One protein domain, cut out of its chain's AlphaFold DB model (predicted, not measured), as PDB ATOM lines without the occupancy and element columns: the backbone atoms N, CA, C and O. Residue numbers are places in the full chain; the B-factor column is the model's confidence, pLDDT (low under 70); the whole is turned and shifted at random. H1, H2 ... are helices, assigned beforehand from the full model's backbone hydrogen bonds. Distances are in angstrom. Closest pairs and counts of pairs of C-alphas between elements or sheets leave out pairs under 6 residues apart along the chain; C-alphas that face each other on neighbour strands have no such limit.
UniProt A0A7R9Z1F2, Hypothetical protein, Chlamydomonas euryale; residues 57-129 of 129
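AT A GLANCE: This is residues 57 to 129 of the 129 residues of the protein "Hypothetical protein" of Chlamydomonas euryale (UniProt A0A7R9Z1F2). One long helix, H1, makes the long side of a flat, open frame; the link after it folds back, and a shorter helix, H2, begins near the middle of H1 and points away from it. From the far end of H2 a long stretch without a named element, residues 112 to 129, runs back roughly the way H1 runs, with an empty space between them, and its last residues turn into that opening. The printed part has 73 residues with two named helices, H1 then H2, and no named strand; the class is all helix. The whole is loose, with a radius of gyration of the C-alphas of 15.3 A and spans of 44 by 32 by 17 A.

HOW THE PARTS SIT: H1, residues 63 to 88, and H2, residues 99 to 111, are close but not clearly touching, with 2 pairs of C-alphas within 8 A. Their closest C-alphas, those of Phe 74 and Leu 99, are 7.1 A apart. Their lines stand only just about perpendicular, at 72 degrees. Residues 59 to 64 stand free, and so do residues 104 to 116, of which 104 to 111 belong to H2. In H1 and H2 every O i to N i+4 pair is within hydrogen-bond range.

IN THESE COORDINATES: H1 has 26 residues and measures 37.7 A, from C-alpha 63 at (7.684, -32.503, 39.831) to C-alpha 88 at (27.392, -11.216, 15.728). H2 has 13 residues and measures 18.6 A, ending with C-alpha 111 at (10.107, -42.069, 23.549).

THE WHOLE: The two C-alphas farthest apart, those of Arg 60 and Arg 122, are 46.1 A apart. The link from H1 to H2, 10 residues, is short. The printed part has no cut and ends at Val 129, the chain's last residue. The mean pLDDT of the printed part is 86.0, and residues 121 to 129 are under 70.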
ATOM      1  N   TRP A  57      16.991 -35.743  34.812       92.38
ATOM      2  CA  TRP A  57      16.121 -35.953  35.961       92.38
ATOM      3  C   TRP A  57      16.180 -37.419  36.371       92.38
ATOM      4  O   TRP A  57      16.442 -38.300  35.549       92.38
ATOM      5  N   ASP A  58      15.969 -37.675  37.655       92.06
ATOM      6  CA  ASP A  58      15.950 -39.019  38.218       92.06
ATOM      7  C   ASP A  58      14.640 -39.282  38.972       92.06
ATOM      8  O   ASP A  58      13.821 -38.386  39.178       92.06
ATOM      9  N   ALA A  59      14.435 -40.523  39.418       91.38
ATOM     10  CA  ALA A  59      13.237 -40.909  40.168       91.38
ATOM     11  C   ALA A  59      13.086 -40.186  41.525       91.38
ATOM     12  O   ALA A  59      12.042 -40.301  42.160       91.38
ATOM     13  N   ARG A  60      14.122 -39.476  41.990       93.56
ATOM     14  CA  ARG A  60      14.122 -38.713  43.247       93.56
ATOM     15  C   ARG A  60      13.760 -37.244  43.023       93.56
ATOM     16  O   ARG A  60      13.482 -36.544  43.990       93.56
ATOM     17  N   THR A  61      13.769 -36.783  41.774       93.19
ATOM     18  CA  THR A  61      13.452 -35.405  41.403       93.19
ATOM     19  C   THR A  61      11.946 -35.181  41.545       93.19
ATOM     20  O   THR A  61      11.149 -35.904  40.946       93.19
ATOM     21  N   THR A  62      11.539 -34.194  42.347       96.12
ATOM     22  CA  THR A  62      10.114 -33.862  42.494       96.12
ATOM     23  C   THR A  62       9.589 -33.159  41.237       96.12
ATOM     24  O   THR A  62      10.368 -32.546  40.499       96.12
ATOM     25  N   PRO A  63       8.274 -33.216  40.963       93.75
ATOM     26  CA  PRO A  63       7.684 -32.503  39.831       93.75
ATOM     27  C   PRO A  63       7.987 -30.998  39.832       93.75
ATOM     28  O   PRO A  63       8.226 -30.417  38.775       93.75
ATOM     29  N   GLU A  64       8.010 -30.373  41.009       95.69
ATOM     30  CA  GLU A  64       8.277 -28.944  41.181       95.69
ATOM     31  C   GLU A  64       9.749 -28.605  40.922       95.69
ATOM     32  O   GLU A  64      10.050 -27.621  40.244       95.69
ATOM     33  N   GLU A  65      10.668 -29.440  41.417       95.44
ATOM     34  CA  GLU A  65      12.107 -29.323  41.160       95.44
ATOM     35  C   GLU A  65      12.386 -29.447  39.656       95.44
ATOM     36  O   GLU A  65      13.107 -28.630  39.080       95.44
ATOM     37  N   LEU A  66      11.756 -30.421  38.996       94.88
ATOM     38  CA  LEU A  66      11.905 -30.640  37.563       94.88
ATOM     39  C   LEU A  66      11.355 -29.472  36.735       94.88
ATOM     40  O   LEU A  66      12.019 -29.016  35.807       94.88
ATOM     41  N   ASP A  67      10.171 -28.955  37.075       95.31
ATOM     42  CA  ASP A  67       9.594 -27.779  36.412       95.31
ATOM     43  C   ASP A  67      10.509 -26.553  36.549       95.31
ATOM     44  O   ASP A  67      10.746 -25.849  35.563       95.31
ATOM     45  N   LEU A  68      11.089 -26.333  37.733       96.56
ATOM     46  CA  LEU A  68      12.041 -25.248  37.962       96.56
ATOM     47  C   LEU A  68      13.325 -25.429  37.140       96.56
ATOM     48  O   LEU A  68      13.787 -24.477  36.506       96.56
ATOM     49  N   GLN A  69      13.891 -26.636  37.111       95.62
ATOM     50  CA  GLN A  69      15.088 -26.943  36.324       95.62
ATOM     51  C   GLN A  69      14.846 -26.763  34.821       95.62
ATOM     52  O   GLN A  69      15.663 -26.142  34.137       95.62
ATOM     53  N   GLU A  70      13.717 -27.252  34.302       95.69
ATOM     54  CA  GLU A  70      13.324 -27.081  32.899       95.69
ATOM     55  C   GLU A  70      13.179 -25.597  32.539       95.69
ATOM     56  O   GLU A  70      13.716 -25.158  31.519       95.69
ATOM     57  N   ARG A  71      12.516 -24.803  33.393       96.19
ATOM     58  CA  ARG A  71      12.376 -23.350  33.204       96.19
ATOM     59  C   ARG A  71      13.722 -22.643  33.205       96.19
ATOM     60  O   ARG A  71      13.980 -21.841  32.312       96.19
ATOM     61  N   ASN A  72      14.581 -22.944  34.175       96.25
ATOM     62  CA  ASN A  72      15.896 -22.320  34.290       96.25
ATOM     63  C   ASN A  72      16.788 -22.661  33.092       96.25
ATOM     64  O   ASN A  72      17.395 -21.762  32.517       96.25
ATOM     65  N   SER A  73      16.811 -23.929  32.673       95.25
ATOM     66  CA  SER A  73      17.547 -24.377  31.485       95.25
ATOM     67  C   SER A  73      17.050 -23.678  30.219       95.25
ATOM     68  O   SER A  73      17.837 -23.141  29.441       95.25
ATOM     69  N   PHE A  74      15.730 -23.600  30.038       95.31
ATOM     70  CA  PHE A  74      15.140 -22.927  28.886       95.31
ATOM     71  C   PHE A  74      15.419 -21.418  28.871       95.31
ATOM     72  O   PHE A  74      15.685 -20.841  27.818       95.31
ATOM     73  N   LEU A  75      15.387 -20.767  30.036       95.06
ATOM     74  CA  LEU A  75      15.736 -19.354  30.167       95.06
ATOM     75  C   LEU A  75      17.218 -19.096  29.889       95.06
ATOM     76  O   LEU A  75      17.525 -18.112  29.224       95.06
ATOM     77  N   ALA A  76      18.113 -19.964  30.366       94.12
ATOM     78  CA  ALA A  76      19.540 -19.881  30.066       94.12
ATOM     79  C   ALA A  76      19.783 -19.993  28.556       94.12
ATOM     80  O   ALA A  76      20.370 -19.093  27.970       94.12
ATOM     81  N   TRP A  77      19.189 -20.996  27.906       93.44
ATOM     82  CA  TRP A  77      19.257 -21.148  26.452       93.44
ATOM     83  C   TRP A  77      18.765 -19.902  25.694       93.44
ATOM     84  O   TRP A  77      19.399 -19.452  24.743       93.44
ATOM     85  N   ARG A  78      17.652 -19.293  26.126       93.50
ATOM     86  CA  ARG A  78      17.147 -18.054  25.511       93.50
ATOM     87  C   ARG A  78      18.092 -16.865  25.679       93.50
ATOM     88  O   ARG A  78      18.106 -16.005  24.803       93.50
ATOM     89  N   ARG A  79      18.810 -16.785  26.801       92.50
ATOM     90  CA  ARG A  79      19.824 -15.748  27.037       92.50
ATOM     91  C   ARG A  79      21.013 -15.958  26.115       92.50
ATOM     92  O   ARG A  79      21.365 -15.029  25.408       92.50
ATOM     93  N   ASP A  80      21.501 -17.191  26.003       90.44
ATOM     94  CA  ASP A  80      22.612 -17.522  25.107       90.44
ATOM     95  C   ASP A  80      22.313 -17.137  23.649       90.44
ATOM     96  O   ASP A  80      23.198 -16.656  22.940       90.44
ATOM     97  N   LEU A  81      21.063 -17.322  23.201       89.75
ATOM     98  CA  LEU A  81      20.620 -16.879  21.878       89.75
ATOM     99  C   LEU A  81      20.557 -15.352  21.745       89.75
ATOM    100  O   LEU A  81      20.939 -14.831  20.703       89.75
ATOM    101  N   ALA A  82      20.082 -14.641  22.768       89.56
ATOM    102  CA  ALA A  82      20.038 -13.179  22.745       89.56
ATOM    103  C   ALA A  82      21.451 -12.574  22.713       89.56
ATOM    104  O   ALA A  82      21.712 -11.666  21.927       89.56
ATOM    105  N   ASP A  83      22.371 -13.135  23.498       90.19
ATOM    106  CA  ASP A  83      23.773 -12.715  23.531       90.19
ATOM    107  C   ASP A  83      24.438 -12.942  22.159       90.19
ATOM    108  O   ASP A  83      25.155 -12.081  21.654       90.19
ATOM    109  N   LEU A  84      24.135 -14.062  21.488       86.94
ATOM    110  CA  LEU A  84      24.593 -14.323  20.118       86.94
ATOM    111  C   LEU A  84      24.073 -13.311  19.088       86.94
ATOM    112  O   LEU A  84      24.809 -12.939  18.170       86.94
ATOM    113  N   GLU A  85      22.803 -12.907  19.194       85.94
ATOM    114  CA  GLU A  85      22.220 -11.897  18.301       85.94
ATOM    115  C   GLU A  85      22.934 -10.551  18.448       85.94
ATOM    116  O   GLU A  85      23.188  -9.877  17.446       85.94
ATOM    117  N   GLU A  86      23.297 -10.181  19.678       86.25
ATOM    118  CA  GLU A  86      24.024  -8.945  19.971       86.25
ATOM    119  C   GLU A  86      25.487  -9.002  19.502       86.25
ATOM    120  O   GLU A  86      25.953  -8.070  18.841       86.25
ATOM    121  N   GLU A  87      26.196 -10.100  19.782       84.31
ATOM    122  CA  GLU A  87      27.618 -10.276  19.453       84.31
ATOM    123  C   GLU A  87      27.891 -10.250  17.940       84.31
ATOM    124  O   GLU A  87      28.823  -9.589  17.479       84.31
ATOM    125  N   GLU A  88      27.092 -10.969  17.147       77.25
ATOM    126  CA  GLU A  88      27.392 -11.216  15.728       77.25
ATOM    127  C   GLU A  88      26.464 -10.456  14.769       77.25
ATOM    128  O   GLU A  88      26.586 -10.594  13.550       77.25
ATOM    129  N   ARG A  89      25.514  -9.662  15.295       73.19
ATOM    130  CA  ARG A  89      24.430  -9.025  14.516       73.19
ATOM    131  C   ARG A  89      23.696 -10.018  13.609       73.19
ATOM    132  O   ARG A  89      23.177  -9.656  12.550       73.19
ATOM    133  N   LEU A  90      23.668 -11.285  14.014       72.88
ATOM    134  CA  LEU A  90      22.978 -12.337  13.292       72.88
ATOM    135  C   LEU A  90      21.490 -12.218  13.573       72.88
ATOM    136  O   LEU A  90      21.063 -12.184  14.718       72.88
ATOM    137  N   THR A  91      20.681 -12.201  12.519       75.75
ATOM    138  CA  THR A  91      19.244 -12.429  12.672       75.75
ATOM    139  C   THR A  91      19.019 -13.928  12.808       75.75
ATOM    140  O   THR A  91      19.130 -14.656  11.815       75.75
ATOM    141  N   LEU A  92      18.715 -14.398  14.020       80.31
ATOM    142  CA  LEU A  92      18.380 -15.801  14.223       80.31
ATOM    143  C   LEU A  92      17.056 -16.148  13.544       80.31
ATOM    144  O   LEU A  92      16.165 -15.317  13.340       80.31
ATOM    145  N   THR A  93      16.915 -17.424  13.196       80.25
ATOM    146  CA  THR A  93      15.630 -17.938  12.730       80.25
ATOM    147  C   THR A  93      14.630 -17.859  13.887       80.25
ATOM    148  O   THR A  93      14.957 -18.314  14.986       80.25
ATOM    149  N   PRO A  94      13.413 -17.319  13.671       83.75
ATOM    150  CA  PRO A  94      12.403 -17.258  14.717       83.75
ATOM    151  C   PRO A  94      12.163 -18.634  15.339       83.75
ATOM    152  O   PRO A  94      12.017 -19.630  14.625       83.75
ATOM    153  N   PHE A  95      12.107 -18.678  16.665       86.50
ATOM    154  CA  PHE A  95      11.935 -19.900  17.441       86.50
ATOM    155  C   PHE A  95      10.738 -19.793  18.388       86.50
ATOM    156  O   PHE A  95      10.265 -18.700  18.711       86.50
ATOM    157  N   GLU A  96      10.255 -20.945  18.848       93.19
ATOM    158  CA  GLU A  96       9.147 -21.027  19.794       93.19
ATOM    159  C   GLU A  96       9.579 -20.571  21.196       93.19
ATOM    160  O   GLU A  96      10.540 -21.091  21.767       93.19
ATOM    161  N   LYS A  97       8.856 -19.603  21.769       91.19
ATOM    162  CA  LYS A  97       9.155 -19.016  23.086       91.19
ATOM    163  C   LYS A  97       8.400 -19.711  24.221       91.19
ATOM    164  O   LYS A  97       8.724 -19.470  25.385       91.19
ATOM    165  N   ASN A  98       7.414 -20.545  23.903       93.31
ATOM    166  CA  ASN A  98       6.648 -21.311  24.874       93.31
ATOM    167  C   ASN A  98       7.367 -22.614  25.268       93.31
ATOM    168  O   ASN A  98       7.558 -23.509  24.443       93.31
ATOM    169  N   LEU A  99       7.704 -22.748  26.554       93.88
ATOM    170  CA  LEU A  99       8.328 -23.947  27.121       93.88
ATOM    171  C   LEU A  99       7.471 -25.210  26.939       93.88
ATOM    172  O   LEU A  99       8.015 -26.296  26.757       93.88
ATOM    173  N   ASP A 100       6.143 -25.102  26.947       94.62
ATOM    174  CA  ASP A 100       5.271 -26.276  26.858       94.62
ATOM    175  C   ASP A 100       5.348 -26.966  25.492       94.62
ATOM    176  O   ASP A 100       5.231 -28.189  25.409       94.62
ATOM    177  N   VAL A 101       5.638 -26.216  24.427       94.19
ATOM    178  CA  VAL A 101       5.900 -26.793  23.101       94.19
ATOM    179  C   VAL A 101       7.228 -27.558  23.108       94.19
ATOM    180  O   VAL A 101       7.307 -28.677  22.600       94.19
ATOM    181  N   TRP A 102       8.260 -27.018  23.759       95.19
ATOM    182  CA  TRP A 102       9.536 -27.720  23.931       95.19
ATOM    183  C   TRP A 102       9.395 -28.984  24.778       95.19
ATOM    184  O   TRP A 102       9.973 -30.015  24.436       95.19
ATOM    185  N   ARG A 103       8.551 -28.966  25.814       94.56
ATOM    186  CA  ARG A 103       8.210 -30.165  26.594       94.56
ATOM    187  C   ARG A 103       7.555 -31.244  25.745       94.56
ATOM    188  O   ARG A 103       7.840 -32.424  25.946       94.56
ATOM    189  N   GLN A 104       6.688 -30.872  24.803       94.94
ATOM    190  CA  GLN A 104       6.111 -31.833  23.860       94.94
ATOM    191  C   GLN A 104       7.202 -32.467  22.995       94.94
ATOM    192  O   GLN A 104       7.247 -33.691  22.888       94.94
ATOM    193  N   LEU A 105       8.122 -31.662  22.452       92.75
ATOM    194  CA  LEU A 105       9.249 -32.175  21.673       92.75
ATOM    195  C   LEU A 105      10.128 -33.121  22.500       92.75
ATOM    196  O   LEU A 105      10.431 -34.218  22.037       92.75
ATOM    197  N   TRP A 106      10.503 -32.744  23.724       94.12
ATOM    198  CA  TRP A 106      11.321 -33.594  24.592       94.12
ATOM    199  C   TRP A 106      10.651 -34.937  24.873       94.12
ATOM    200  O   TRP A 106      11.287 -35.973  24.711       94.12
ATOM    201  N   ARG A 107       9.348 -34.944  25.183       92.75
ATOM    202  CA  ARG A 107       8.585 -36.186  25.395       92.75
ATOM    203  C   ARG A 107       8.554 -37.081  24.156       92.75
ATOM    204  O   ARG A 107       8.581 -38.300  24.299       92.75
ATOM    205  N   VAL A 108       8.466 -36.498  22.958       93.44
ATOM    206  CA  VAL A 108       8.499 -37.254  21.697       93.44
ATOM    207  C   VAL A 108       9.887 -37.843  21.470       93.44
ATOM    208  O   VAL A 108      10.000 -39.036  21.201       93.44
ATOM    209  N   VAL A 109      10.940 -37.038  21.622       91.75
ATOM    210  CA  VAL A 109      12.327 -37.469  21.401       91.75
ATOM    211  C   VAL A 109      12.746 -38.552  22.394       91.75
ATOM    212  O   VAL A 109      13.376 -39.520  21.992       91.75
ATOM    213  N   GLU A 110      12.359 -38.439  23.664       90.75
ATOM    214  CA  GLU A 110      12.683 -39.432  24.699       90.75
ATOM    215  C   GLU A 110      12.029 -40.799  24.470       90.75
ATOM    216  O   GLU A 110      12.540 -41.810  24.943       90.75
ATOM    217  N   ARG A 111      10.885 -40.839  23.776       92.06
ATOM    218  CA  ARG A 111      10.107 -42.069  23.549       92.06
ATOM    219  C   ARG A 111      10.311 -42.672  22.163       92.06
ATOM    220  O   ARG A 111       9.734 -43.719  21.890       92.06
ATOM    221  N   SER A 112      11.054 -41.999  21.288       93.44
ATOM    222  CA  SER A 112      11.234 -42.413  19.897       93.44
ATOM    223  C   SER A 112      12.592 -43.073  19.705       93.44
ATOM    224  O   SER A 112      13.616 -42.483  20.033       93.44
ATOM    225  N   ASP A 113      12.610 -44.248  19.080       93.50
ATOM    226  CA  ASP A 113      13.860 -44.899  18.669       93.50
ATOM    227  C   ASP A 113      14.512 -44.186  17.474       93.50
ATOM    228  O   ASP A 113      15.732 -44.176  17.316       93.50
ATOM    229  N   ILE A 114      13.689 -43.578  16.611       92.88
ATOM    230  CA  ILE A 114      14.121 -42.884  15.397       92.88
ATOM    231  C   ILE A 114      13.413 -41.533  15.312       92.88
ATOM    232  O   ILE A 114      12.190 -41.451  15.410       92.88
ATOM    233  N   VAL A 115      14.182 -40.473  15.063       90.12
ATOM    234  CA  VAL A 115      13.672 -39.120  14.808       90.12
ATOM    235  C   VAL A 115      14.071 -38.704  13.396       90.12
ATOM    236  O   VAL A 115      15.251 -38.698  13.054       90.12
ATOM    237  N   ALA A 116      13.086 -38.339  12.574       89.94
ATOM    238  CA  ALA A 116      13.304 -37.856  11.213       89.94
ATOM    239  C   ALA A 116      12.948 -36.368  11.104       89.94
ATOM    240  O   ALA A 116      11.875 -35.944  11.532       89.94
ATOM    241  N   GLN A 117      13.833 -35.572  10.496       84.31
ATOM    242  CA  GLN A 117      13.565 -34.163  10.207       84.31
ATOM    243  C   GLN A 117      13.045 -34.006   8.775       84.31
ATOM    244  O   GLN A 117      13.748 -34.307   7.810       84.31
ATOM    245  N   VAL A 118      11.838 -33.460   8.626       83.94
ATOM    246  CA  VAL A 118      11.295 -33.086   7.314       83.94
ATOM    247  C   VAL A 118      11.807 -31.699   6.936       83.94
ATOM    248  O   VAL A 118      11.672 -30.750   7.708       83.94
ATOM    249  N   ARG A 119      12.393 -31.563   5.741       76.50
ATOM    250  CA  ARG A 119      12.879 -30.276   5.220       76.50
ATOM    251  C   ARG A 119      12.162 -29.879   3.945       76.50
ATOM    252  O   ARG A 119      12.030 -30.670   3.016       76.50
ATOM    253  N   ILE A 120      11.757 -28.615   3.888       75.69
ATOM    254  CA  ILE A 120      11.146 -28.024   2.699       75.69
ATOM    255  C   ILE A 120      12.238 -27.310   1.907       75.69
ATOM    256  O   ILE A 120      12.872 -26.381   2.401       75.69
ATOM    257  N   ARG A 121      12.419 -27.706   0.642       64.06
ATOM    258  CA  ARG A 121      13.462 -27.181  -0.256       64.06
ATOM    259  C   ARG A 121      13.434 -25.653  -0.420       64.06
ATOM    260  O   ARG A 121      14.450 -25.074  -0.747       64.06
ATOM    261  N   ARG A 122      12.312 -24.963  -0.199       61.03
ATOM    262  CA  ARG A 122      12.264 -23.487  -0.276       61.03
ATOM    263  C   ARG A 122      12.757 -22.764   0.978       61.03
ATOM    264  O   ARG A 122      12.940 -21.554   0.931       61.03
ATOM    265  N   LEU A 123      12.974 -23.476   2.080       53.91
ATOM    266  CA  LEU A 123      13.287 -22.887   3.373       53.91
ATOM    267  C   LEU A 123      14.572 -23.506   3.936       53.91
ATOM    268  O   LEU A 123      14.568 -24.211   4.941       53.91
ATOM    269  N   TYR A 124      15.698 -23.219   3.281       50.81
ATOM    270  CA  TYR A 124      17.034 -23.678   3.694       50.81
ATOM    271  C   TYR A 124      17.490 -23.133   5.064       50.81
ATOM    272  O   TYR A 124      18.555 -23.507   5.538       50.81
ATOM    273  N   LYS A 125      16.697 -22.252   5.690       54.69
ATOM    274  CA  LYS A 125      17.016 -21.578   6.954       54.69
ATOM    275  C   LYS A 125      16.583 -22.351   8.209       54.69
ATOM    276  O   LYS A 125      17.088 -22.057   9.279       54.69
ATOM    277  N   TYR A 126      15.722 -23.369   8.102       54.47
ATOM    278  CA  TYR A 126      15.306 -24.186   9.262       54.47
ATOM    279  C   TYR A 126      16.184 -25.429   9.442       54.47
ATOM    280  O   TYR A 126      15.691 -26.549   9.615       54.47
ATOM    281  N   PHE A 127      17.502 -25.258   9.343       55.28
ATOM    282  CA  PHE A 127      18.423 -26.297   9.781       55.28
ATOM    283  C   PHE A 127      18.554 -26.188  11.297       55.28
ATOM    284  O   PHE A 127      18.807 -25.115  11.832       55.28
ATOM    285  N   CYS A 128      18.363 -27.309  11.977       57.16
ATOM    286  CA  CYS A 128      18.614 -27.414  13.398       57.16
ATOM    287  C   CYS A 128      19.927 -28.177  13.557       57.16
ATOM    288  O   CYS A 128      20.002 -29.307  13.067       57.16
ATOM    289  N   VAL A 129      20.963 -27.525  14.096       49.50
ATOM    290  CA  VAL A 129      22.305 -28.109  14.280       49.50
ATOM    291  C   VAL A 129      22.417 -28.743  15.662       49.50
ATOM    292  O   VAL A 129      21.948 -28.128  16.647       49.50
TER     293      VAL A 129